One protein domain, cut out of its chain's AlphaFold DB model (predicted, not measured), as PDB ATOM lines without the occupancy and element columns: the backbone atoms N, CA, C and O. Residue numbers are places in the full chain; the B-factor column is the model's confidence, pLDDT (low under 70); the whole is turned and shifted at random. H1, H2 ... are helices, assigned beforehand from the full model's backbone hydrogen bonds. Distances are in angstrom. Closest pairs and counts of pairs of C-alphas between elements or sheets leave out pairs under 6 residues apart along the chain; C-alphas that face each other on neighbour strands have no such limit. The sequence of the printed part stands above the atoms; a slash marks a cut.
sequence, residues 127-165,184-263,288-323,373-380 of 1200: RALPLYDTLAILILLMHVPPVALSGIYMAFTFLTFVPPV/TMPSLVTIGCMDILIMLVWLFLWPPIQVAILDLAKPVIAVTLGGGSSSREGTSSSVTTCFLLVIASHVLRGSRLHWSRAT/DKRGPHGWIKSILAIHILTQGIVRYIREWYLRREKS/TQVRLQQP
ATOM      1  N   ARG A 127      34.279  -3.513  -8.903       42.91
ATOM      2  CA  ARG A 127      33.944  -4.250 -10.121       42.91
ATOM      3  C   ARG A 127      33.362  -5.607  -9.730       42.91
ATOM      4  O   ARG A 127      34.112  -6.483  -9.314       42.91
ATOM      5  N   ALA A 128      32.050  -5.776  -9.886       53.84
ATOM      6  CA  ALA A 128      31.373  -7.028  -9.570       53.84
ATOM      7  C   ALA A 128      32.021  -8.197 -10.332       53.84
ATOM      8  O   ALA A 128      32.176  -8.147 -11.558       53.84
ATOM      9  N   LEU A 129      32.400  -9.242  -9.597       62.69
ATOM     10  CA  LEU A 129      33.090 -10.423 -10.107       62.69
ATOM     11  C   LEU A 129      32.237 -11.679  -9.836       62.69
ATOM     12  O   LEU A 129      32.734 -12.620  -9.219       62.69
ATOM     13  N   PRO A 130      30.992 -11.764 -10.358       64.38
ATOM     14  CA  PRO A 130      30.053 -12.839 -10.017       64.38
ATOM     15  C   PRO A 130      30.586 -14.242 -10.353       64.38
ATOM     16  O   PRO A 130      30.172 -15.227  -9.756       64.38
ATOM     17  N   LEU A 131      31.551 -14.366 -11.271       67.56
ATOM     18  CA  LEU A 131      32.268 -15.625 -11.512       67.56
ATOM     19  C   LEU A 131      33.109 -16.067 -10.305       67.56
ATOM     20  O   LEU A 131      33.111 -17.241  -9.964       67.56
ATOM     21  N   TYR A 132      33.802 -15.144  -9.645       76.44
ATOM     22  CA  TYR A 132      34.590 -15.443  -8.452       76.44
ATOM     23  C   TYR A 132      33.690 -15.564  -7.217       76.44
ATOM     24  O   TYR A 132      33.909 -16.464  -6.413       76.44
ATOM     25  N   ASP A 133      32.625 -14.761  -7.119       77.44
ATOM     26  CA  ASP A 133      31.642 -14.853  -6.031       77.44
ATOM     27  C   ASP A 133      30.890 -16.200  -6.053       77.44
ATOM     28  O   ASP A 133      30.794 -16.878  -5.030       77.44
ATOM     29  N   THR A 134      30.417 -16.647  -7.226       81.75
ATOM     30  CA  THR A 134      29.790 -17.977  -7.386       81.75
ATOM     31  C   THR A 134      30.774 -19.117  -7.112       81.75
ATOM     32  O   THR A 134      30.396 -20.100  -6.478       81.75
ATOM     33  N   LEU A 135      32.044 -19.005  -7.523       80.69
ATOM     34  CA  LEU A 135      33.066 -20.016  -7.217       80.69
ATOM     35  C   LEU A 135      33.434 -20.056  -5.726       80.69
ATOM     36  O   LEU A 135      33.588 -21.147  -5.181       80.69
ATOM     37  N   ALA A 136      33.516 -18.912  -5.044       81.50
ATOM     38  CA  ALA A 136      33.743 -18.858  -3.600       81.50
ATOM     39  C   ALA A 136      32.585 -19.512  -2.827       81.50
ATOM     40  O   ALA A 136      32.820 -20.354  -1.961       81.50
ATOM     41  N   ILE A 137      31.333 -19.207  -3.193       82.12
ATOM     42  CA  ILE A 137      30.146 -19.833  -2.587       82.12
ATOM     43  C   ILE A 137      30.107 -21.345  -2.882       82.12
ATOM     44  O   ILE A 137      29.776 -22.124  -1.992       82.12
ATOM     45  N   LEU A 138      30.513 -21.792  -4.078       83.06
ATOM     46  CA  LEU A 138      30.638 -23.222  -4.394       83.06
ATOM     47  C   LEU A 138      31.677 -23.928  -3.506       83.06
ATOM     48  O   LEU A 138      31.417 -25.034  -3.032       83.06
ATOM     49  N   ILE A 139      32.839 -23.308  -3.279       82.31
ATOM     50  CA  ILE A 139      33.897 -23.855  -2.416       82.31
ATOM     51  C   ILE A 139      33.399 -23.957  -0.969       82.31
ATOM     52  O   ILE A 139      33.543 -25.011  -0.353       82.31
ATOM     53  N   LEU A 140      32.713 -22.929  -0.458       81.88
ATOM     54  CA  LEU A 140      32.075 -22.980   0.861       81.88
ATOM     55  C   LEU A 140      31.051 -24.129   0.941       81.88
ATOM     56  O   LEU A 140      31.148 -24.972   1.827       81.88
ATOM     57  N   LEU A 141      30.143 -24.263  -0.033       81.25
ATOM     58  CA  LEU A 141      29.165 -25.366  -0.092       81.25
ATOM     59  C   LEU A 141      29.794 -26.767  -0.267       81.25
ATOM     60  O   LEU A 141      29.132 -27.774  -0.006       81.25
ATOM     61  N   MET A 142      31.057 -26.859  -0.697       79.94
ATOM     62  CA  MET A 142      31.838 -28.104  -0.698       79.94
ATOM     63  C   MET A 142      32.411 -28.453   0.684       79.94
ATOM     64  O   MET A 142      32.571 -29.640   0.961       79.94
ATOM     65  N   HIS A 143      32.706 -27.461   1.529       77.56
ATOM     66  CA  HIS A 143      33.380 -27.633   2.826       77.56
ATOM     67  C   HIS A 143      32.443 -27.523   4.049       77.56
ATOM     68  O   HIS A 143      32.820 -27.946   5.138       77.56
ATOM     69  N   VAL A 144      31.221 -27.000   3.891       78.31
ATOM     70  CA  VAL A 144      30.222 -26.895   4.972       78.31
ATOM     71  C   VAL A 144      29.805 -28.284   5.512       78.31
ATOM     72  O   VAL A 144      29.480 -29.171   4.715       78.31
ATOM     73  N   PRO A 145      29.733 -28.480   6.851       78.81
ATOM     74  CA  PRO A 145      29.334 -29.749   7.464       78.81
ATOM     75  C   PRO A 145      27.969 -30.292   6.991       78.81
ATOM     76  O   PRO A 145      27.042 -29.512   6.744       78.81
ATOM     77  N   PRO A 146      27.767 -31.628   6.932       72.56
ATOM     78  CA  PRO A 146      26.547 -32.227   6.383       72.56
ATOM     79  C   PRO A 146      25.231 -31.807   7.056       72.56
ATOM     80  O   PRO A 146      24.192 -31.844   6.389       72.56
ATOM     81  N   VAL A 147      25.269 -31.416   8.335       74.12
ATOM     82  CA  VAL A 147      24.113 -30.919   9.106       74.12
ATOM     83  C   VAL A 147      23.727 -29.510   8.651       74.12
ATOM     84  O   VAL A 147      22.606 -29.301   8.193       74.12
ATOM     85  N   ALA A 148      24.678 -28.571   8.657       78.31
ATOM     86  CA  ALA A 148      24.475 -27.208   8.163       78.31
ATOM     87  C   ALA A 148      24.058 -27.189   6.679       78.31
ATOM     88  O   ALA A 148      23.160 -26.444   6.297       78.31
ATOM     89  N   LEU A 149      24.610 -28.087   5.853       80.06
ATOM     90  CA  LEU A 149      24.172 -28.270   4.465       80.06
ATOM     91  C   LEU A 149      22.702 -28.733   4.356       80.06
ATOM     92  O   LEU A 149      22.026 -28.373   3.398       80.06
ATOM     93  N   SER A 150      22.193 -29.503   5.329       79.69
ATOM     94  CA  SER A 150      20.765 -29.863   5.416       79.69
ATOM     95  C   SER A 150      19.905 -28.619   5.666       79.69
ATOM     96  O   SER A 150      18.942 -28.381   4.940       79.69
ATOM     97  N   GLY A 151      20.311 -27.773   6.622       80.56
ATOM     98  CA  GLY A 151      19.657 -26.491   6.909       80.56
ATOM     99  C   GLY A 151      19.661 -25.533   5.714       80.56
ATOM    100  O   GLY A 151      18.630 -24.945   5.400       80.56
ATOM    101  N   ILE A 152      20.776 -25.439   4.981       85.38
ATOM    102  CA  ILE A 152      20.882 -24.632   3.752       85.38
ATOM    103  C   ILE A 152      19.934 -25.151   2.663       85.38
ATOM    104  O   ILE A 152      19.237 -24.353   2.040       85.38
ATOM    105  N   TYR A 153      19.869 -26.468   2.432       85.31
ATOM    106  CA  TYR A 153      18.954 -27.049   1.438       85.31
ATOM    107  C   TYR A 153      17.483 -26.829   1.827       85.31
ATOM    108  O   TYR A 153      16.662 -26.498   0.973       85.31
ATOM    109  N   MET A 154      17.151 -26.954   3.114       82.25
ATOM    110  CA  MET A 154      15.817 -26.675   3.647       82.25
ATOM    111  C   MET A 154      15.432 -25.197   3.467       82.25
ATOM    112  O   MET A 154      14.401 -24.900   2.867       82.25
ATOM    113  N   ALA A 155      16.284 -24.268   3.911       81.12
ATOM    114  CA  ALA A 155      16.047 -22.828   3.802       81.12
ATOM    115  C   ALA A 155      15.946 -22.364   2.340       81.12
ATOM    116  O   ALA A 155      15.025 -21.627   1.993       81.12
ATOM    117  N   PHE A 156      16.837 -22.837   1.462       82.12
ATOM    118  CA  PHE A 156      16.771 -22.527   0.032       82.12
ATOM    119  C   PHE A 156      15.486 -23.075  -0.603       82.12
ATOM    120  O   PHE A 156      14.858 -22.382  -1.396       82.12
ATOM    121  N   THR A 157      15.048 -24.279  -0.220       81.12
ATOM    122  CA  THR A 157      13.782 -24.850  -0.704       81.12
ATOM    123  C   THR A 157      12.583 -24.004  -0.266       81.12
ATOM    124  O   THR A 157      11.774 -23.620  -1.113       81.12
ATOM    125  N   PHE A 158      12.497 -23.604   1.008       77.81
ATOM    126  CA  PHE A 158      11.443 -22.691   1.473       77.81
ATOM    127  C   PHE A 158      11.462 -21.344   0.727       77.81
ATOM    128  O   PHE A 158      10.413 -20.897   0.266       77.81
ATOM    129  N   LEU A 159      12.643 -20.761   0.488       69.56
ATOM    130  CA  LEU A 159      12.828 -19.547  -0.329       69.56
ATOM    131  C   LEU A 159      12.452 -19.712  -1.814       69.56
ATOM    132  O   LEU A 159      12.472 -18.733  -2.559       69.56
ATOM    133  N   THR A 160      12.120 -20.924  -2.263       65.44
ATOM    134  CA  THR A 160      11.593 -21.174  -3.612       65.44
ATOM    135  C   THR A 160      10.121 -21.579  -3.656       65.44
ATOM    136  O   THR A 160       9.495 -21.392  -4.697       65.44
ATOM    137  N   PHE A 161       9.556 -22.076  -2.551       54.94
ATOM    138  CA  PHE A 161       8.106 -22.259  -2.404       54.94
ATOM    139  C   PHE A 161       7.386 -20.956  -2.043       54.94
ATOM    140  O   PHE A 161       6.232 -20.776  -2.421       54.94
ATOM    141  N   VAL A 162       8.065 -20.028  -1.363       44.72
ATOM    142  CA  VAL A 162       7.600 -18.647  -1.187       44.72
ATOM    143  C   VAL A 162       7.791 -17.893  -2.515       44.72
ATOM    144  O   VAL A 162       8.935 -17.730  -2.953       44.72
ATOM    145  N   PRO A 163       6.720 -17.409  -3.184       37.94
ATOM    146  CA  PRO A 163       6.863 -16.524  -4.340       37.94
ATOM    147  C   PRO A 163       7.578 -15.223  -3.930       37.94
ATOM    148  O   PRO A 163       7.532 -14.883  -2.749       37.94
ATOM    149  N   PRO A 164       8.196 -14.446  -4.845       35.94
ATOM    150  CA  PRO A 164       8.928 -13.218  -4.494       35.94
ATOM    151  C   PRO A 164       8.035 -12.067  -3.975       35.94
ATOM    152  O   PRO A 164       7.825 -11.059  -4.652       35.94
ATOM    153  N   VAL A 165       7.493 -12.215  -2.764       30.72
ATOM    154  CA  VAL A 165       6.575 -11.270  -2.125       30.72
ATOM    155  C   VAL A 165       7.321 -10.121  -1.456       30.72
ATOM    156  O   VAL A 165       8.354 -10.278  -0.810       30.72
ATOM    157  N   THR A 184       3.079 -16.335 -17.747       46.41
ATOM    158  CA  THR A 184       4.552 -16.483 -17.642       46.41
ATOM    159  C   THR A 184       5.160 -17.205 -16.420       46.41
ATOM    160  O   THR A 184       6.384 -17.165 -16.247       46.41
ATOM    161  N   MET A 185       4.395 -17.925 -15.601       42.84
ATOM    162  CA  MET A 185       4.929 -18.888 -14.624       42.84
ATOM    163  C   MET A 185       4.387 -20.297 -14.903       42.84
ATOM    164  O   MET A 185       3.210 -20.434 -15.222       42.84
ATOM    165  N   PRO A 186       5.224 -21.352 -14.815       55.16
ATOM    166  CA  PRO A 186       4.716 -22.717 -14.813       55.16
ATOM    167  C   PRO A 186       3.906 -22.946 -13.530       55.16
ATOM    168  O   PRO A 186       4.332 -22.528 -12.453       55.16
ATOM    169  N   SER A 187       2.751 -23.602 -13.656       68.12
ATOM    170  CA  SER A 187       1.909 -23.982 -12.516       68.12
ATOM    171  C   SER A 187       2.709 -24.762 -11.467       68.12
ATOM    172  O   SER A 187       3.564 -25.581 -11.805       68.12
ATOM    173  N   LEU A 188       2.387 -24.576 -10.186       68.81
ATOM    174  CA  LEU A 188       2.997 -25.339  -9.093       68.81
ATOM    175  C   LEU A 188       2.819 -26.858  -9.292       68.81
ATOM    176  O   LEU A 188       3.727 -27.628  -8.985       68.81
ATOM    177  N   VAL A 189       1.712 -27.278  -9.921       74.81
ATOM    178  CA  VAL A 189       1.484 -28.671 -10.340       74.81
ATOM    179  C   VAL A 189       2.530 -29.119 -11.365       74.81
ATOM    180  O   VAL A 189       3.111 -30.188 -11.206       74.81
ATOM    181  N   THR A 190       2.836 -28.315 -12.390       77.00
ATOM    182  CA  THR A 190       3.835 -28.703 -13.402       77.00
ATOM    183  C   THR A 190       5.265 -28.668 -12.866       77.00
ATOM    184  O   THR A 190       6.080 -29.471 -13.316       77.00
ATOM    185  N   ILE A 191       5.569 -27.829 -11.867       76.94
ATOM    186  CA  ILE A 191       6.840 -27.894 -11.123       76.94
ATOM    187  C   ILE A 191       6.927 -29.226 -10.360       76.94
ATOM    188  O   ILE A 191       7.868 -29.985 -10.582       76.94
ATOM    189  N   GLY A 192       5.908 -29.565  -9.561       78.88
ATOM    190  CA  GLY A 192       5.855 -30.830  -8.816       78.88
ATOM    191  C   GLY A 192       5.900 -32.074  -9.713       78.88
ATOM    192  O   GLY A 192       6.579 -33.046  -9.390       78.88
ATOM    193  N   CYS A 193       5.260 -32.046 -10.886       82.38
ATOM    194  CA  CYS A 193       5.380 -33.120 -11.875       82.38
ATOM    195  C   CYS A 193       6.810 -33.255 -12.424       82.38
ATOM    196  O   CYS A 193       7.287 -34.377 -12.584       82.38
ATOM    197  N   MET A 194       7.513 -32.148 -12.693       81.81
ATOM    198  CA  MET A 194       8.915 -32.191 -13.133       81.81
ATOM    199  C   MET A 194       9.840 -32.717 -12.030       81.81
ATOM    200  O   MET A 194      10.732 -33.511 -12.323       81.81
ATOM    201  N   ASP A 195       9.585 -32.359 -10.768       85.44
ATOM    202  CA  ASP A 195      10.287 -32.929  -9.614       85.44
ATOM    203  C   ASP A 195      10.074 -34.439  -9.509       85.44
ATOM    204  O   ASP A 195      11.043 -35.185  -9.399       85.44
ATOM    205  N   ILE A 196       8.829 -34.913  -9.608       86.12
ATOM    206  CA  ILE A 196       8.506 -36.348  -9.578       86.12
ATOM    207  C   ILE A 196       9.194 -37.088 -10.735       86.12
ATOM    208  O   ILE A 196       9.766 -38.155 -10.521       86.12
ATOM    209  N   LEU A 197       9.212 -36.522 -11.945       85.69
ATOM    210  CA  LEU A 197       9.898 -37.120 -13.094       85.69
ATOM    211  C   LEU A 197      11.419 -37.211 -12.885       85.69
ATOM    212  O   LEU A 197      12.008 -38.258 -13.156       85.69
ATOM    213  N   ILE A 198      12.064 -36.161 -12.366       83.75
ATOM    214  CA  ILE A 198      13.514 -36.170 -12.102       83.75
ATOM    215  C   ILE A 198      13.857 -37.069 -10.901       83.75
ATOM    216  O   ILE A 198      14.856 -37.787 -10.956       83.75
ATOM    217  N   MET A 199      13.007 -37.129  -9.872       85.56
ATOM    218  CA  MET A 199      13.097 -38.095  -8.768       85.56
ATOM    219  C   MET A 199      13.033 -39.543  -9.274       85.56
ATOM    220  O   MET A 199      13.873 -40.357  -8.894       85.56
ATOM    221  N   LEU A 200      12.085 -39.872 -10.159       86.75
ATOM    222  CA  LEU A 200      11.950 -41.210 -10.752       86.75
ATOM    223  C   LEU A 200      13.171 -41.590 -11.604       86.75
ATOM    224  O   LEU A 200      13.682 -42.703 -11.482       86.75
ATOM    225  N   VAL A 201      13.687 -40.659 -12.415       86.81
ATOM    226  CA  VAL A 201      14.937 -40.859 -13.169       86.81
ATOM    227  C   VAL A 201      16.116 -41.086 -12.218       86.81
ATOM    228  O   VAL A 201      16.885 -42.026 -12.415       86.81
ATOM    229  N   TRP A 202      16.248 -40.281 -11.161       86.69
ATOM    230  CA  TRP A 202      17.319 -40.417 -10.170       86.69
ATOM    231  C   TRP A 202      17.266 -41.755  -9.421       86.69
ATOM    232  O   TRP A 202      18.306 -42.390  -9.255       86.69
ATOM    233  N   LEU A 203      16.079 -42.234  -9.038       85.00
ATOM    234  CA  LEU A 203      15.907 -43.539  -8.384       85.00
ATOM    235  C   LEU A 203      16.390 -44.710  -9.256       85.00
ATOM    236  O   LEU A 203      16.918 -45.683  -8.720       85.00
ATOM    237  N   PHE A 204      16.257 -44.607 -10.582       85.12
ATOM    238  CA  PHE A 204      16.718 -45.628 -11.531       85.12
ATOM    239  C   PHE A 204      18.220 -45.528 -11.872       85.12
ATOM    240  O   PHE A 204      18.778 -46.408 -12.530       85.12
ATOM    241  N   LEU A 205      18.908 -44.467 -11.437       83.00
ATOM    242  CA  LEU A 205      20.332 -44.275 -11.709       83.00
ATOM    243  C   LEU A 205      21.228 -45.115 -10.786       83.00
ATOM    244  O   LEU A 205      20.894 -45.416  -9.643       83.00
ATOM    245  N   TRP A 206      22.413 -45.474 -11.286       82.56
ATOM    246  CA  TRP A 206      23.398 -46.282 -10.559       82.56
ATOM    247  C   TRP A 206      23.864 -45.557  -9.270       82.56
ATOM    248  O   TRP A 206      24.186 -44.369  -9.356       82.56
ATOM    249  N   PRO A 207      23.960 -46.220  -8.094       75.38
ATOM    250  CA  PRO A 207      24.272 -45.594  -6.799       75.38
ATOM    251  C   PRO A 207      25.373 -44.513  -6.750       75.38
ATOM    252  O   PRO A 207      25.103 -43.444  -6.198       75.38
ATOM    253  N   PRO A 208      26.576 -44.677  -7.346       73.00
ATOM    254  CA  PRO A 208      27.582 -43.606  -7.335       73.00
ATOM    255  C   PRO A 208      27.174 -42.377  -8.167       73.00
ATOM    256  O   PRO A 208      27.605 -41.264  -7.869       73.00
ATOM    257  N   ILE A 209      26.322 -42.552  -9.184       75.88
ATOM    258  CA  ILE A 209      25.755 -41.451  -9.975       75.88
ATOM    259  C   ILE A 209      24.633 -40.759  -9.189       75.88
ATOM    260  O   ILE A 209      24.542 -39.536  -9.238       75.88
ATOM    261  N   GLN A 210      23.836 -41.498  -8.401       77.00
ATOM    262  CA  GLN A 210      22.841 -40.890  -7.506       77.00
ATOM    263  C   GLN A 210      23.491 -39.875  -6.557       77.00
ATOM    264  O   GLN A 210      23.023 -38.740  -6.474       77.00
ATOM    265  N   VAL A 211      24.598 -40.248  -5.903       77.81
ATOM    266  CA  VAL A 211      25.348 -39.349  -5.006       77.81
ATOM    267  C   VAL A 211      25.937 -38.160  -5.772       77.81
ATOM    268  O   VAL A 211      25.767 -37.021  -5.345       77.81
ATOM    269  N   ALA A 212      26.555 -38.391  -6.936       78.75
ATOM    270  CA  ALA A 212      27.114 -37.314  -7.757       78.75
ATOM    271  C   ALA A 212      26.054 -36.295  -8.227       78.75
ATOM    272  O   ALA A 212      26.370 -35.117  -8.367       78.75
ATOM    273  N   ILE A 213      24.801 -36.718  -8.435       81.19
ATOM    274  CA  ILE A 213      23.686 -35.822  -8.779       81.19
ATOM    275  C   ILE A 213      23.212 -35.001  -7.570       81.19
ATOM    276  O   ILE A 213      22.922 -33.819  -7.736       81.19
ATOM    277  N   LEU A 214      23.197 -35.563  -6.355       82.38
ATOM    278  CA  LEU A 214      22.864 -34.800  -5.139       82.38
ATOM    279  C   LEU A 214      23.868 -33.661  -4.864       82.38
ATOM    280  O   LEU A 214      23.494 -32.621  -4.318       82.38
ATOM    281  N   ASP A 215      25.128 -33.825  -5.275       82.19
ATOM    282  CA  ASP A 215      26.149 -32.772  -5.203       82.19
ATOM    283  C   ASP A 215      25.980 -31.675  -6.280       82.19
ATOM    284  O   ASP A 215      26.479 -30.562  -6.090       82.19
ATOM    285  N   LEU A 216      25.210 -31.903  -7.359       85.25
ATOM    286  CA  LEU A 216      24.894 -30.871  -8.366       85.25
ATOM    287  C   LEU A 216      23.932 -29.783  -7.854       85.25
ATOM    288  O   LEU A 216      23.845 -28.715  -8.463       85.25
ATOM    289  N   ALA A 217      23.268 -29.993  -6.713       85.62
ATOM    290  CA  ALA A 217      22.507 -28.939  -6.041       85.62
ATOM    291  C   ALA A 217      23.412 -27.773  -5.583       85.62
ATOM    292  O   ALA A 217      22.996 -26.614  -5.622       85.62
ATOM    293  N   LYS A 218      24.679 -28.046  -5.227       87.06
ATOM    294  CA  LYS A 218      25.642 -27.027  -4.762       87.06
ATOM    295  C   LYS A 218      25.945 -25.975  -5.845       87.06
ATOM    296  O   LYS A 218      25.801 -24.793  -5.538       87.06
ATOM    297  N   PRO A 219      26.259 -26.342  -7.109       84.50
ATOM    298  CA  PRO A 219      26.267 -25.421  -8.246       84.50
ATOM    299  C   PRO A 219      25.028 -24.537  -8.393       84.50
ATOM    300  O   PRO A 219      25.172 -23.348  -8.656       84.50
ATOM    301  N   VAL A 220      23.817 -25.075  -8.214       83.88
ATOM    302  CA  VAL A 220      22.578 -24.293  -8.387       83.88
ATOM    303  C   VAL A 220      22.453 -23.208  -7.316       83.88
ATOM    304  O   VAL A 220      22.188 -22.047  -7.643       83.88
ATOM    305  N   ILE A 221      22.707 -23.554  -6.053       83.81
ATOM    306  CA  ILE A 221      22.708 -22.605  -4.928       83.81
ATOM    307  C   ILE A 221      23.834 -21.572  -5.109       83.81
ATOM    308  O   ILE A 221      23.604 -20.371  -4.980       83.81
ATOM    309  N   ALA A 222      25.034 -22.009  -5.502       85.38
ATOM    310  CA  ALA A 222      26.165 -21.120  -5.753       85.38
ATOM    311  C   ALA A 222      25.882 -20.101  -6.870       85.38
ATOM    312  O   ALA A 222      26.081 -18.904  -6.670       85.38
ATOM    313  N   VAL A 223      25.366 -20.553  -8.023       78.19
ATOM    314  CA  VAL A 223      25.000 -19.708  -9.176       78.19
ATOM    315  C   VAL A 223      23.937 -18.672  -8.811       78.19
ATOM    316  O   VAL A 223      24.035 -17.522  -9.246       78.19
ATOM    317  N   THR A 224      22.923 -19.077  -8.043       76.19
ATOM    318  CA  THR A 224      21.786 -18.212  -7.694       76.19
ATOM    319  C   THR A 224      22.144 -17.168  -6.638       76.19
ATOM    320  O   THR A 224      21.751 -16.016  -6.798       76.19
ATOM    321  N   LEU A 225      22.942 -17.514  -5.621       75.81
ATOM    322  CA  LEU A 225      23.379 -16.565  -4.586       75.81
ATOM    323  C   LEU A 225      24.525 -15.648  -5.050       75.81
ATOM    324  O   LEU A 225      24.558 -14.470  -4.697       75.81
ATOM    325  N   GLY A 226      25.455 -16.151  -5.868       72.62
ATOM    326  CA  GLY A 226      26.601 -15.382  -6.373       72.62
ATOM    327  C   GLY A 226      26.304 -14.476  -7.577       72.62
ATOM    328  O   GLY A 226      27.231 -13.931  -8.168       72.62
ATOM    329  N   GLY A 227      25.039 -14.329  -7.989       66.56
ATOM    330  CA  GLY A 227      24.651 -13.452  -9.103       66.56
ATOM    331  C   GLY A 227      25.157 -13.895 -10.485       66.56
ATOM    332  O   GLY A 227      25.228 -13.079 -11.404       66.56
ATOM    333  N   GLY A 228      25.490 -15.180 -10.664       59.78
ATOM    334  CA  GLY A 228      26.059 -15.727 -11.908       59.78
ATOM    335  C   GLY A 228      25.156 -15.597 -13.143       59.78
ATOM    336  O   GLY A 228      25.628 -15.763 -14.268       59.78
ATOM    337  N   SER A 229      23.878 -15.277 -12.938       56.66
ATOM    338  CA  SER A 229      22.856 -14.991 -13.952       56.66
ATOM    339  C   SER A 229      22.818 -13.533 -14.440       56.66
ATOM    340  O   SER A 229      22.182 -13.260 -15.452       56.66
ATOM    341  N   SER A 230      23.484 -12.593 -13.758       51.69
ATOM    342  CA  SER A 230      23.396 -11.144 -14.044       51.69
ATOM    343  C   SER A 230      24.522 -10.621 -14.962       51.69
ATOM    344  O   SER A 230      24.611  -9.435 -15.278       51.69
ATOM    345  N   SER A 231      25.417 -11.507 -15.407       52.44
ATOM    346  CA  SER A 231      26.569 -11.144 -16.239       52.44
ATOM    347  C   SER A 231      26.170 -10.715 -17.661       52.44
ATOM    348  O   SER A 231      25.404 -11.390 -18.352       52.44
ATOM    349  N   ARG A 232      26.755  -9.599 -18.116       45.72
ATOM    350  CA  ARG A 232      26.599  -9.036 -19.471       45.72
ATOM    351  C   ARG A 232      27.209  -9.938 -20.555       45.72
ATOM    352  O   ARG A 232      26.648 -10.044 -21.645       45.72
ATOM    353  N   GLU A 233      28.283 -10.650 -20.224       43.44
ATOM    354  CA  GLU A 233      28.748 -11.839 -20.945       43.44
ATOM    355  C   GLU A 233      27.927 -13.061 -20.493       43.44
ATOM    356  O   GLU A 233      27.722 -13.265 -19.299       43.44
ATOM    357  N   GLY A 234      27.436 -13.857 -21.448       52.34
ATOM    358  CA  GLY A 234      26.279 -14.744 -21.269       52.34
ATOM    359  C   GLY A 234      26.295 -15.719 -20.079       52.34
ATOM    360  O   GLY A 234      27.284 -16.399 -19.803       52.34
ATOM    361  N   THR A 235      25.113 -15.863 -19.470       50.62
ATOM    362  CA  THR A 235      24.766 -16.748 -18.338       50.62
ATOM    363  C   THR A 235      25.157 -18.217 -18.504       50.62
ATOM    364  O   THR A 235      25.291 -18.933 -17.517       50.62
ATOM    365  N   SER A 236      25.375 -18.690 -19.731       57.03
ATOM    366  CA  SER A 236      25.852 -20.047 -19.985       57.03
ATOM    367  C   SER A 236      27.282 -20.278 -19.495       57.03
ATOM    368  O   SER A 236      27.576 -21.379 -19.039       57.03
ATOM    369  N   SER A 237      28.179 -19.282 -19.543       63.56
ATOM    370  CA  SER A 237      29.594 -19.501 -19.198       63.56
ATOM    371  C   SER A 237      29.808 -19.694 -17.696       63.56
ATOM    372  O   SER A 237      30.525 -20.606 -17.303       63.56
ATOM    373  N   SER A 238      29.166 -18.876 -16.856       65.81
ATOM    374  CA  SER A 238      29.231 -18.996 -15.392       65.81
ATOM    375  C   SER A 238      28.704 -20.353 -14.920       65.81
ATOM    376  O   SER A 238      29.380 -21.078 -14.190       65.81
ATOM    377  N   VAL A 239      27.517 -20.723 -15.408       71.94
ATOM    378  CA  VAL A 239      26.838 -21.978 -15.075       71.94
ATOM    379  C   VAL A 239      27.646 -23.184 -15.556       71.94
ATOM    380  O   VAL A 239      27.957 -24.062 -14.754       71.94
ATOM    381  N   THR A 240      28.043 -23.231 -16.831       76.38
ATOM    382  CA  THR A 240      28.780 -24.392 -17.364       76.38
ATOM    383  C   THR A 240      30.130 -24.587 -16.681       76.38
ATOM    384  O   THR A 240      30.446 -25.721 -16.339       76.38
ATOM    385  N   THR A 241      30.894 -23.529 -16.380       78.25
ATOM    386  CA  THR A 241      32.138 -23.662 -15.600       78.25
ATOM    387  C   THR A 241      31.878 -24.217 -14.194       78.25
ATOM    388  O   THR A 241      32.594 -25.118 -13.760       78.25
ATOM    389  N   CYS A 242      30.834 -23.748 -13.503       74.75
ATOM    390  CA  CYS A 242      30.462 -24.225 -12.167       74.75
ATOM    391  C   CYS A 242      30.118 -25.732 -12.159       74.75
ATOM    392  O   CYS A 242      30.681 -26.500 -11.377       74.75
ATOM    393  N   PHE A 243      29.266 -26.178 -13.090       80.94
ATOM    394  CA  PHE A 243      28.909 -27.595 -13.241       80.94
ATOM    395  C   PHE A 243      30.101 -28.460 -13.689       80.94
ATOM    396  O   PHE A 243      30.309 -29.545 -13.142       80.94
ATOM    397  N   LEU A 244      30.924 -27.986 -14.634       80.88
ATOM    398  CA  LEU A 244      32.110 -28.711 -15.108       80.88
ATOM    399  C   LEU A 244      33.147 -28.929 -13.999       80.88
ATOM    400  O   LEU A 244      33.758 -29.994 -13.958       80.88
ATOM    401  N   LEU A 245      33.329 -27.974 -13.081       79.62
ATOM    402  CA  LEU A 245      34.252 -28.122 -11.949       79.62
ATOM    403  C   LEU A 245      33.785 -29.184 -10.944       79.62
ATOM    404  O   LEU A 245      34.606 -29.971 -10.469       79.62
ATOM    405  N   VAL A 246      32.480 -29.273 -10.660       80.50
ATOM    406  CA  VAL A 246      31.937 -30.343  -9.805       80.50
ATOM    407  C   VAL A 246      32.048 -31.702 -10.497       80.50
ATOM    408  O   VAL A 246      32.572 -32.642  -9.901       80.50
ATOM    409  N   ILE A 247      31.682 -31.805 -11.779       78.69
ATOM    410  CA  ILE A 247      31.850 -33.041 -12.562       78.69
ATOM    411  C   ILE A 247      33.327 -33.473 -12.588       78.69
ATOM    412  O   ILE A 247      33.631 -34.638 -12.327       78.69
ATOM    413  N   ALA A 248      34.261 -32.544 -12.812       77.56
ATOM    414  CA  ALA A 248      35.697 -32.815 -12.754       77.56
ATOM    415  C   ALA A 248      36.146 -33.287 -11.361       77.56
ATOM    416  O   ALA A 248      36.916 -34.240 -11.270       77.56
ATOM    417  N   SER A 249      35.631 -32.695 -10.276       72.81
ATOM    418  CA  SER A 249      35.886 -33.141  -8.896       72.81
ATOM    419  C   SER A 249      35.427 -34.587  -8.669       72.81
ATOM    420  O   SER A 249      36.198 -35.397  -8.152       72.81
ATOM    421  N   HIS A 250      34.229 -34.970  -9.127       72.75
ATOM    422  CA  HIS A 250      33.758 -36.359  -9.030       72.75
ATOM    423  C   HIS A 250      34.572 -37.327  -9.901       72.75
ATOM    424  O   HIS A 250      34.884 -38.426  -9.446       72.75
ATOM    425  N   VAL A 251      35.000 -36.930 -11.105       71.69
ATOM    426  CA  VAL A 251      35.888 -37.748 -11.957       71.69
ATOM    427  C   VAL A 251      37.283 -37.904 -11.329       71.69
ATOM    428  O   VAL A 251      37.849 -38.999 -11.347       71.69
ATOM    429  N   LEU A 252      37.828 -36.859 -10.703       70.12
ATOM    430  CA  LEU A 252      39.098 -36.899  -9.966       70.12
ATOM    431  C   LEU A 252      39.013 -37.763  -8.697       70.12
ATOM    432  O   LEU A 252      39.964 -38.475  -8.377       70.12
ATOM    433  N   ARG A 253      37.874 -37.757  -7.995       66.31
ATOM    434  CA  ARG A 253      37.620 -38.638  -6.840       66.31
ATOM    435  C   ARG A 253      37.426 -40.094  -7.280       66.31
ATOM    436  O   ARG A 253      38.092 -40.980  -6.754       66.31
ATOM    437  N   GLY A 254      36.603 -40.343  -8.300       61.56
ATOM    438  CA  GLY A 254      36.348 -41.682  -8.841       61.56
ATOM    439  C   GLY A 254      37.589 -42.341  -9.449       61.56
ATOM    440  O   GLY A 254      37.846 -43.519  -9.210       61.56
ATOM    441  N   SER A 255      38.425 -41.588 -10.169       59.12
ATOM    442  CA  SER A 255      39.657 -42.120 -10.774       59.12
ATOM    443  C   SER A 255      40.708 -42.581  -9.752       59.12
ATOM    444  O   SER A 255      41.447 -43.525 -10.049       59.12
ATOM    445  N   ARG A 256      40.723 -42.046  -8.518       55.44
ATOM    446  CA  ARG A 256      41.542 -42.603  -7.417       55.44
ATOM    447  C   ARG A 256      41.193 -44.066  -7.114       55.44
ATOM    448  O   ARG A 256      42.093 -44.846  -6.811       55.44
ATOM    449  N   LEU A 257      39.933 -44.472  -7.292       52.38
ATOM    450  CA  LEU A 257      39.468 -45.848  -7.071       52.38
ATOM    451  C   LEU A 257      39.970 -46.844  -8.136       52.38
ATOM    452  O   LEU A 257      40.023 -48.053  -7.904       52.38
ATOM    453  N   HIS A 258      40.374 -46.349  -9.310       52.19
ATOM    454  CA  HIS A 258      41.055 -47.155 -10.326       52.19
ATOM    455  C   HIS A 258      42.554 -47.284 -10.010       52.19
ATOM    456  O   HIS A 258      43.123 -48.367 -10.161       52.19
ATOM    457  N   TRP A 259      43.177 -46.225  -9.480       44.25
ATOM    458  CA  TRP A 259      44.556 -46.268  -8.980       44.25
ATOM    459  C   TRP A 259      44.719 -47.219  -7.782       44.25
ATOM    460  O   TRP A 259      45.646 -48.027  -7.791       44.25
ATOM    461  N   SER A 260      43.793 -47.237  -6.816       52.72
ATOM    462  CA  SER A 260      43.828 -48.178  -5.675       52.72
ATOM    463  C   SER A 260      43.526 -49.644  -6.042       52.72
ATOM    464  O   SER A 260      43.735 -50.559  -5.241       52.72
ATOM    465  N   ARG A 261      43.076 -49.909  -7.277       55.69
ATOM    466  CA  ARG A 261      43.067 -51.262  -7.861       55.69
ATOM    467  C   ARG A 261      44.378 -51.581  -8.584       55.69
ATOM    468  O   ARG A 261      44.838 -52.715  -8.490       55.69
ATOM    469  N   ALA A 262      45.013 -50.602  -9.230       51.69
ATOM    470  CA  ALA A 262      46.319 -50.769  -9.874       51.69
ATOM    471  C   ALA A 262      47.460 -51.033  -8.870       51.69
ATOM    472  O   ALA A 262      48.335 -51.855  -9.143       51.69
ATOM    473  N   THR A 263      47.429 -50.427  -7.676       53.00
ATOM    474  CA  THR A 263      48.432 -50.657  -6.613       53.00
ATOM    475  C   THR A 263      48.475 -52.099  -6.095       53.00
ATOM    476  O   THR A 263      49.490 -52.514  -5.540       53.00
ATOM    477  N   ASP A 288      22.434 -48.418   2.397       43.69
ATOM    478  CA  ASP A 288      21.673 -49.460   3.099       43.69
ATOM    479  C   ASP A 288      20.892 -48.939   4.325       43.69
ATOM    480  O   ASP A 288      19.981 -49.605   4.815       43.69
ATOM    481  N   LYS A 289      21.208 -47.732   4.824       48.56
ATOM    482  CA  LYS A 289      20.534 -47.093   5.974       48.56
ATOM    483  C   LYS A 289      20.062 -45.661   5.686       48.56
ATOM    484  O   LYS A 289      20.330 -44.734   6.454       48.56
ATOM    485  N   ARG A 290      19.293 -45.457   4.607       58.34
ATOM    486  CA  ARG A 290      18.560 -44.191   4.375       58.34
ATOM    487  C   ARG A 290      17.417 -44.002   5.387       58.34
ATOM    488  O   ARG A 290      16.252 -44.225   5.070       58.34
ATOM    489  N   GLY A 291      17.746 -43.543   6.596       66.44
ATOM    490  CA  GLY A 291      16.760 -43.022   7.550       66.44
ATOM    491  C   GLY A 291      15.999 -41.802   6.991       66.44
ATOM    492  O   GLY A 291      16.445 -41.200   6.007       66.44
ATOM    493  N   PRO A 292      14.874 -41.389   7.606       75.19
ATOM    494  CA  PRO A 292      13.971 -40.377   7.043       75.19
ATOM    495  C   PRO A 292      14.662 -39.044   6.718       75.19
ATOM    496  O   PRO A 292      14.442 -38.486   5.647       75.19
ATOM    497  N   HIS A 293      15.587 -38.578   7.566       73.19
ATOM    498  CA  HIS A 293      16.384 -37.371   7.306       73.19
ATOM    499  C   HIS A 293      17.244 -37.468   6.023       73.19
ATOM    500  O   HIS A 293      17.415 -36.479   5.311       73.19
ATOM    501  N   GLY A 294      17.746 -38.660   5.677       77.19
ATOM    502  CA  GLY A 294      18.494 -38.900   4.437       77.19
ATOM    503  C   GLY A 294      17.611 -38.851   3.185       77.19
ATOM    504  O   GLY A 294      18.020 -38.299   2.160       77.19
ATOM    505  N   TRP A 295      16.377 -39.356   3.277       82.69
ATOM    506  CA  TRP A 295      15.371 -39.208   2.220       82.69
ATOM    507  C   TRP A 295      14.948 -37.750   2.039       82.69
ATOM    508  O   TRP A 295      15.010 -37.252   0.917       82.69
ATOM    509  N   ILE A 296      14.622 -37.043   3.125       81.81
ATOM    510  CA  ILE A 296      14.269 -35.612   3.101       81.81
ATOM    511  C   ILE A 296      15.386 -34.801   2.429       81.81
ATOM    512  O   ILE A 296      15.129 -34.085   1.464       81.81
ATOM    513  N   LYS A 297      16.645 -34.979   2.848       82.25
ATOM    514  CA  LYS A 297      17.791 -34.288   2.236       82.25
ATOM    515  C   LYS A 297      17.966 -34.610   0.746       82.25
ATOM    516  O   LYS A 297      18.372 -33.731  -0.012       82.25
ATOM    517  N   SER A 298      17.648 -35.836   0.323       84.38
ATOM    518  CA  SER A 298      17.695 -36.237  -1.091       84.38
ATOM    519  C   SER A 298      16.597 -35.550  -1.910       84.38
ATOM    520  O   SER A 298      16.893 -34.971  -2.951       84.38
ATOM    521  N   ILE A 299      15.357 -35.539  -1.404       84.88
ATOM    522  CA  ILE A 299      14.203 -34.865  -2.024       84.88
ATOM    523  C   ILE A 299      14.487 -33.366  -2.196       84.88
ATOM    524  O   ILE A 299      14.354 -32.842  -3.300       84.88
ATOM    525  N   LEU A 300      14.956 -32.691  -1.138       85.31
ATOM    526  CA  LEU A 300      15.303 -31.264  -1.173       85.31
ATOM    527  C   LEU A 300      16.402 -30.968  -2.210       85.31
ATOM    528  O   LEU A 300      16.267 -30.049  -3.013       85.31
ATOM    529  N   ALA A 301      17.476 -31.761  -2.240       86.44
ATOM    530  CA  ALA A 301      18.570 -31.571  -3.194       86.44
ATOM    531  C   ALA A 301      18.126 -31.755  -4.656       86.44
ATOM    532  O   ALA A 301      18.555 -31.002  -5.533       86.44
ATOM    533  N   ILE A 302      17.257 -32.736  -4.920       85.94
ATOM    534  CA  ILE A 302      16.729 -33.007  -6.263       85.94
ATOM    535  C   ILE A 302      15.768 -31.898  -6.691       85.94
ATOM    536  O   ILE A 302      15.906 -31.399  -7.801       85.94
ATOM    537  N   HIS A 303      14.897 -31.424  -5.800       86.44
ATOM    538  CA  HIS A 303      14.012 -30.283  -6.055       86.44
ATOM    539  C   HIS A 303      14.783 -28.994  -6.396       86.44
ATOM    540  O   HIS A 303      14.488 -28.308  -7.380       86.44
ATOM    541  N   ILE A 304      15.851 -28.696  -5.647       87.00
ATOM    542  CA  ILE A 304      16.770 -27.585  -5.949       87.00
ATOM    543  C   ILE A 304      17.396 -27.757  -7.342       87.00
ATOM    544  O   ILE A 304      17.461 -26.798  -8.117       87.00
ATOM    545  N   LEU A 305      17.825 -28.974  -7.690       87.56
ATOM    546  CA  LEU A 305      18.397 -29.276  -9.002       87.56
ATOM    547  C   LEU A 305      17.367 -29.126 -10.137       87.56
ATOM    548  O   LEU A 305      17.682 -28.477 -11.137       87.56
ATOM    549  N   THR A 306      16.142 -29.644  -9.977       83.38
ATOM    550  CA  THR A 306      15.025 -29.451 -10.918       83.38
ATOM    551  C   THR A 306      14.804 -27.973 -11.180       83.38
ATOM    552  O   THR A 306      14.786 -27.555 -12.335       83.38
ATOM    553  N   GLN A 307      14.692 -27.149 -10.134       81.31
ATOM    554  CA  GLN A 307      14.489 -25.712 -10.303       81.31
ATOM    555  C   GLN A 307      15.655 -25.030 -11.017       81.31
ATOM    556  O   GLN A 307      15.422 -24.162 -11.860       81.31
ATOM    557  N   GLY A 308      16.897 -25.427 -10.734       79.69
ATOM    558  CA  GLY A 308      18.070 -24.960 -11.475       79.69
ATOM    559  C   GLY A 308      17.976 -25.280 -12.968       79.69
ATOM    560  O   GLY A 308      18.176 -24.399 -13.805       79.69
ATOM    561  N   ILE A 309      17.597 -26.516 -13.304       80.38
ATOM    562  CA  ILE A 309      17.428 -26.996 -14.683       80.38
ATOM    563  C   ILE A 309      16.252 -26.294 -15.377       80.38
ATOM    564  O   ILE A 309      16.417 -25.795 -16.486       80.38
ATOM    565  N   VAL A 310      15.089 -26.174 -14.731       77.31
ATOM    566  CA  VAL A 310      13.901 -25.495 -15.278       77.31
ATOM    567  C   VAL A 310      14.174 -24.007 -15.508       77.31
ATOM    568  O   VAL A 310      13.831 -23.484 -16.569       77.31
ATOM    569  N   ARG A 311      14.859 -23.319 -14.581       73.56
ATOM    570  CA  ARG A 311      15.299 -21.923 -14.774       73.56
ATOM    571  C   ARG A 311      16.307 -21.802 -15.923       73.56
ATOM    572  O   ARG A 311      16.181 -20.882 -16.726       73.56
ATOM    573  N   TYR A 312      17.254 -22.735 -16.047       73.69
ATOM    574  CA  TYR A 312      18.227 -22.757 -17.146       73.69
ATOM    575  C   TYR A 312      17.568 -22.999 -18.513       73.69
ATOM    576  O   TYR A 312      17.842 -22.259 -19.455       73.69
ATOM    577  N   ILE A 313      16.658 -23.973 -18.622       74.88
ATOM    578  CA  ILE A 313      15.901 -24.258 -19.853       74.88
ATOM    579  C   ILE A 313      15.011 -23.067 -20.221       74.88
ATOM    580  O   ILE A 313      14.999 -22.664 -21.381       74.88
ATOM    581  N   ARG A 314      14.323 -22.454 -19.247       69.44
ATOM    582  CA  ARG A 314      13.506 -21.249 -19.457       69.44
ATOM    583  C   ARG A 314      14.336 -20.078 -19.981       69.44
ATOM    584  O   ARG A 314      13.946 -19.464 -20.971       69.44
ATOM    585  N   GLU A 315      15.467 -19.766 -19.349       63.03
ATOM    586  CA  GLU A 315      16.346 -18.679 -19.800       63.03
ATOM    587  C   GLU A 315      16.953 -18.993 -21.174       63.03
ATOM    588  O   GLU A 315      16.967 -18.131 -22.046       63.03
ATOM    589  N   TRP A 316      17.374 -20.237 -21.425       71.81
ATOM    590  CA  TRP A 316      17.850 -20.678 -22.739       71.81
ATOM    591  C   TRP A 316      16.774 -20.545 -23.825       71.81
ATOM    592  O   TRP A 316      17.081 -20.086 -24.925       71.81
ATOM    593  N   TYR A 317      15.518 -20.881 -23.522       69.94
ATOM    594  CA  TYR A 317      14.393 -20.764 -24.449       69.94
ATOM    595  C   TYR A 317      14.064 -19.295 -24.745       69.94
ATOM    596  O   TYR A 317      14.110 -18.889 -25.902       69.94
ATOM    597  N   LEU A 318      13.889 -18.457 -23.716       64.75
ATOM    598  CA  LEU A 318      13.666 -17.008 -23.866       64.75
ATOM    599  C   LEU A 318      14.834 -16.305 -24.584       64.75
ATOM    600  O   LEU A 318      14.636 -15.350 -25.342       64.75
ATOM    601  N   ARG A 319      16.071 -16.772 -24.375       62.69
ATOM    602  CA  ARG A 319      17.268 -16.281 -25.070       62.69
ATOM    603  C   ARG A 319      17.313 -16.747 -26.526       62.69
ATOM    604  O   ARG A 319      17.737 -15.973 -27.382       62.69
ATOM    605  N   ARG A 320      16.856 -17.969 -26.815       58.03
ATOM    606  CA  ARG A 320      16.711 -18.518 -28.171       58.03
ATOM    607  C   ARG A 320      15.631 -17.773 -28.951       58.03
ATOM    608  O   ARG A 320      15.922 -17.341 -30.060       58.03
ATOM    609  N   GLU A 321      14.465 -17.528 -28.357       57.84
ATOM    610  CA  GLU A 321      13.385 -16.727 -28.949       57.84
ATOM    611  C   GLU A 321      13.840 -15.299 -29.260       57.84
ATOM    612  O   GLU A 321      13.671 -14.831 -30.384       57.84
ATOM    613  N   LYS A 322      14.522 -14.625 -28.323       47.09
ATOM    614  CA  LYS A 322      15.136 -13.309 -28.588       47.09
ATOM    615  C   LYS A 322      16.203 -13.366 -29.688       47.09
ATOM    616  O   LYS A 322      16.353 -12.404 -30.435       47.09
ATOM    617  N   SER A 323      16.909 -14.488 -29.835       43.03
ATOM    618  CA  SER A 323      17.899 -14.688 -30.900       43.03
ATOM    619  C   SER A 323      17.300 -15.045 -32.269       43.03
ATOM    620  O   SER A 323      17.993 -14.857 -33.266       43.03
ATOM    621  N   THR A 373      12.602  -2.845  -5.986       40.28
ATOM    622  CA  THR A 373      12.560  -4.131  -5.276       40.28
ATOM    623  C   THR A 373      13.033  -5.275  -6.171       40.28
ATOM    624  O   THR A 373      13.792  -6.118  -5.714       40.28
ATOM    625  N   GLN A 374      12.674  -5.278  -7.458       46.78
ATOM    626  CA  GLN A 374      13.180  -6.247  -8.436       46.78
ATOM    627  C   GLN A 374      14.705  -6.148  -8.613       46.78
ATOM    628  O   GLN A 374      15.367  -7.175  -8.727       46.78
ATOM    629  N   VAL A 375      15.276  -4.937  -8.581       45.34
ATOM    630  CA  VAL A 375      16.734  -4.732  -8.594       45.34
ATOM    631  C   VAL A 375      17.380  -5.238  -7.299       45.34
ATOM    632  O   VAL A 375      18.386  -5.936  -7.378       45.34
ATOM    633  N   ARG A 376      16.791  -4.976  -6.121       49.59
ATOM    634  CA  ARG A 376      17.262  -5.540  -4.836       49.59
ATOM    635  C   ARG A 376      17.223  -7.075  -4.828       49.59
ATOM    636  O   ARG A 376      18.200  -7.701  -4.441       49.59
ATOM    637  N   LEU A 377      16.159  -7.684  -5.358       48.16
ATOM    638  CA  LEU A 377      16.022  -9.141  -5.535       48.16
ATOM    639  C   LEU A 377      17.001  -9.749  -6.564       48.16
ATOM    640  O   LEU A 377      17.079 -10.969  -6.676       48.16
ATOM    641  N   GLN A 378      17.738  -8.927  -7.320       51.12
ATOM    642  CA  GLN A 378      18.783  -9.356  -8.261       51.12
ATOM    643  C   GLN A 378      20.206  -8.979  -7.810       51.12
ATOM    644  O   GLN A 378      21.163  -9.207  -8.554       51.12
ATOM    645  N   GLN A 379      20.379  -8.419  -6.608       54.81
ATOM    646  CA  GLN A 379      21.709  -8.172  -6.050       54.81
ATOM    647  C   GLN A 379      22.354  -9.496  -5.591       54.81
ATOM    648  O   GLN A 379      21.686 -10.299  -4.941       54.81
ATOM    649  N   PRO A 380      23.644  -9.747  -5.900       64.62
ATOM    650  CA  PRO A 380      24.355 -10.909  -5.370       64.62
ATOM    651  C   PRO A 380      24.444 -10.828  -3.842       64.62
ATOM    652  O   PRO A 380      24.473  -9.731  -3.280       64.62
TER     653      PRO A 380
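This is residues 127 to 165, 184 to 263, 288 to 323 and 373 to 380 of the 1200 residues of an uncharacterized protein of Verticillium dahliae VDG1 (UniProt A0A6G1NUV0). This is a crossed stack of helices: the short H4 and H5, nearly in one line, run through the middle, the long H7 crosses them on one side with H3 beyond it, and H1 and H6 pack on H5's other side. H2 packs on H7, and residues 255 to 263 of H6 stick out. The 163 printed residues hold eight named helices, H1 to H8 along the chain, and no named strand: all helix. The whole is compact, with a radius of gyration of the C-alphas of 17.0 A and spans of 55 by 38 by 32 A.

Start at the hub, H7, residues 292 to 323. It touches H5, residues 217 to 225, at a steep tilt of 55 degrees; look at the closest C-alphas, Ala 217 and Leu 305, 5.1 A apart. It also touches H2, residues 146 to 161 (Tyr 153 to Leu 300, C-alphas 6.2 A), H3, residues 188 to 204 (Asp 195 to His 303, 5.8 A), and H4, residues 207 to 214 (Leu 214 to Ala 301, 5.7 A). H5 touches H1, residues 130 to 143, and forms a hairpin with H6, residues 235 to 263, their closest C-alphas, Pro 219 and Cys 242, 5.9 A apart. H8, residues 373 to 376, touches no helix. Every O i to N i+4 pair is within hydrogen-bond range in H1 to H5 and H7, 20 of 25 in H6; H8 is too short.

Find C-alpha 292 at (13.971, -40.377, 7.043); H7 runs 46.0 A to C-alpha 323. H6 runs 43.0 A to C-alpha 263 at (48.432, -50.657, -6.613).

The cuts 165/184, 263/288 and 323/373 span 16.5, 28.5 and 28.2 A. No link printed whole is long. Mean pLDDT of the printed part is 70.7; 61 residues are under 70, among them 253 to 263.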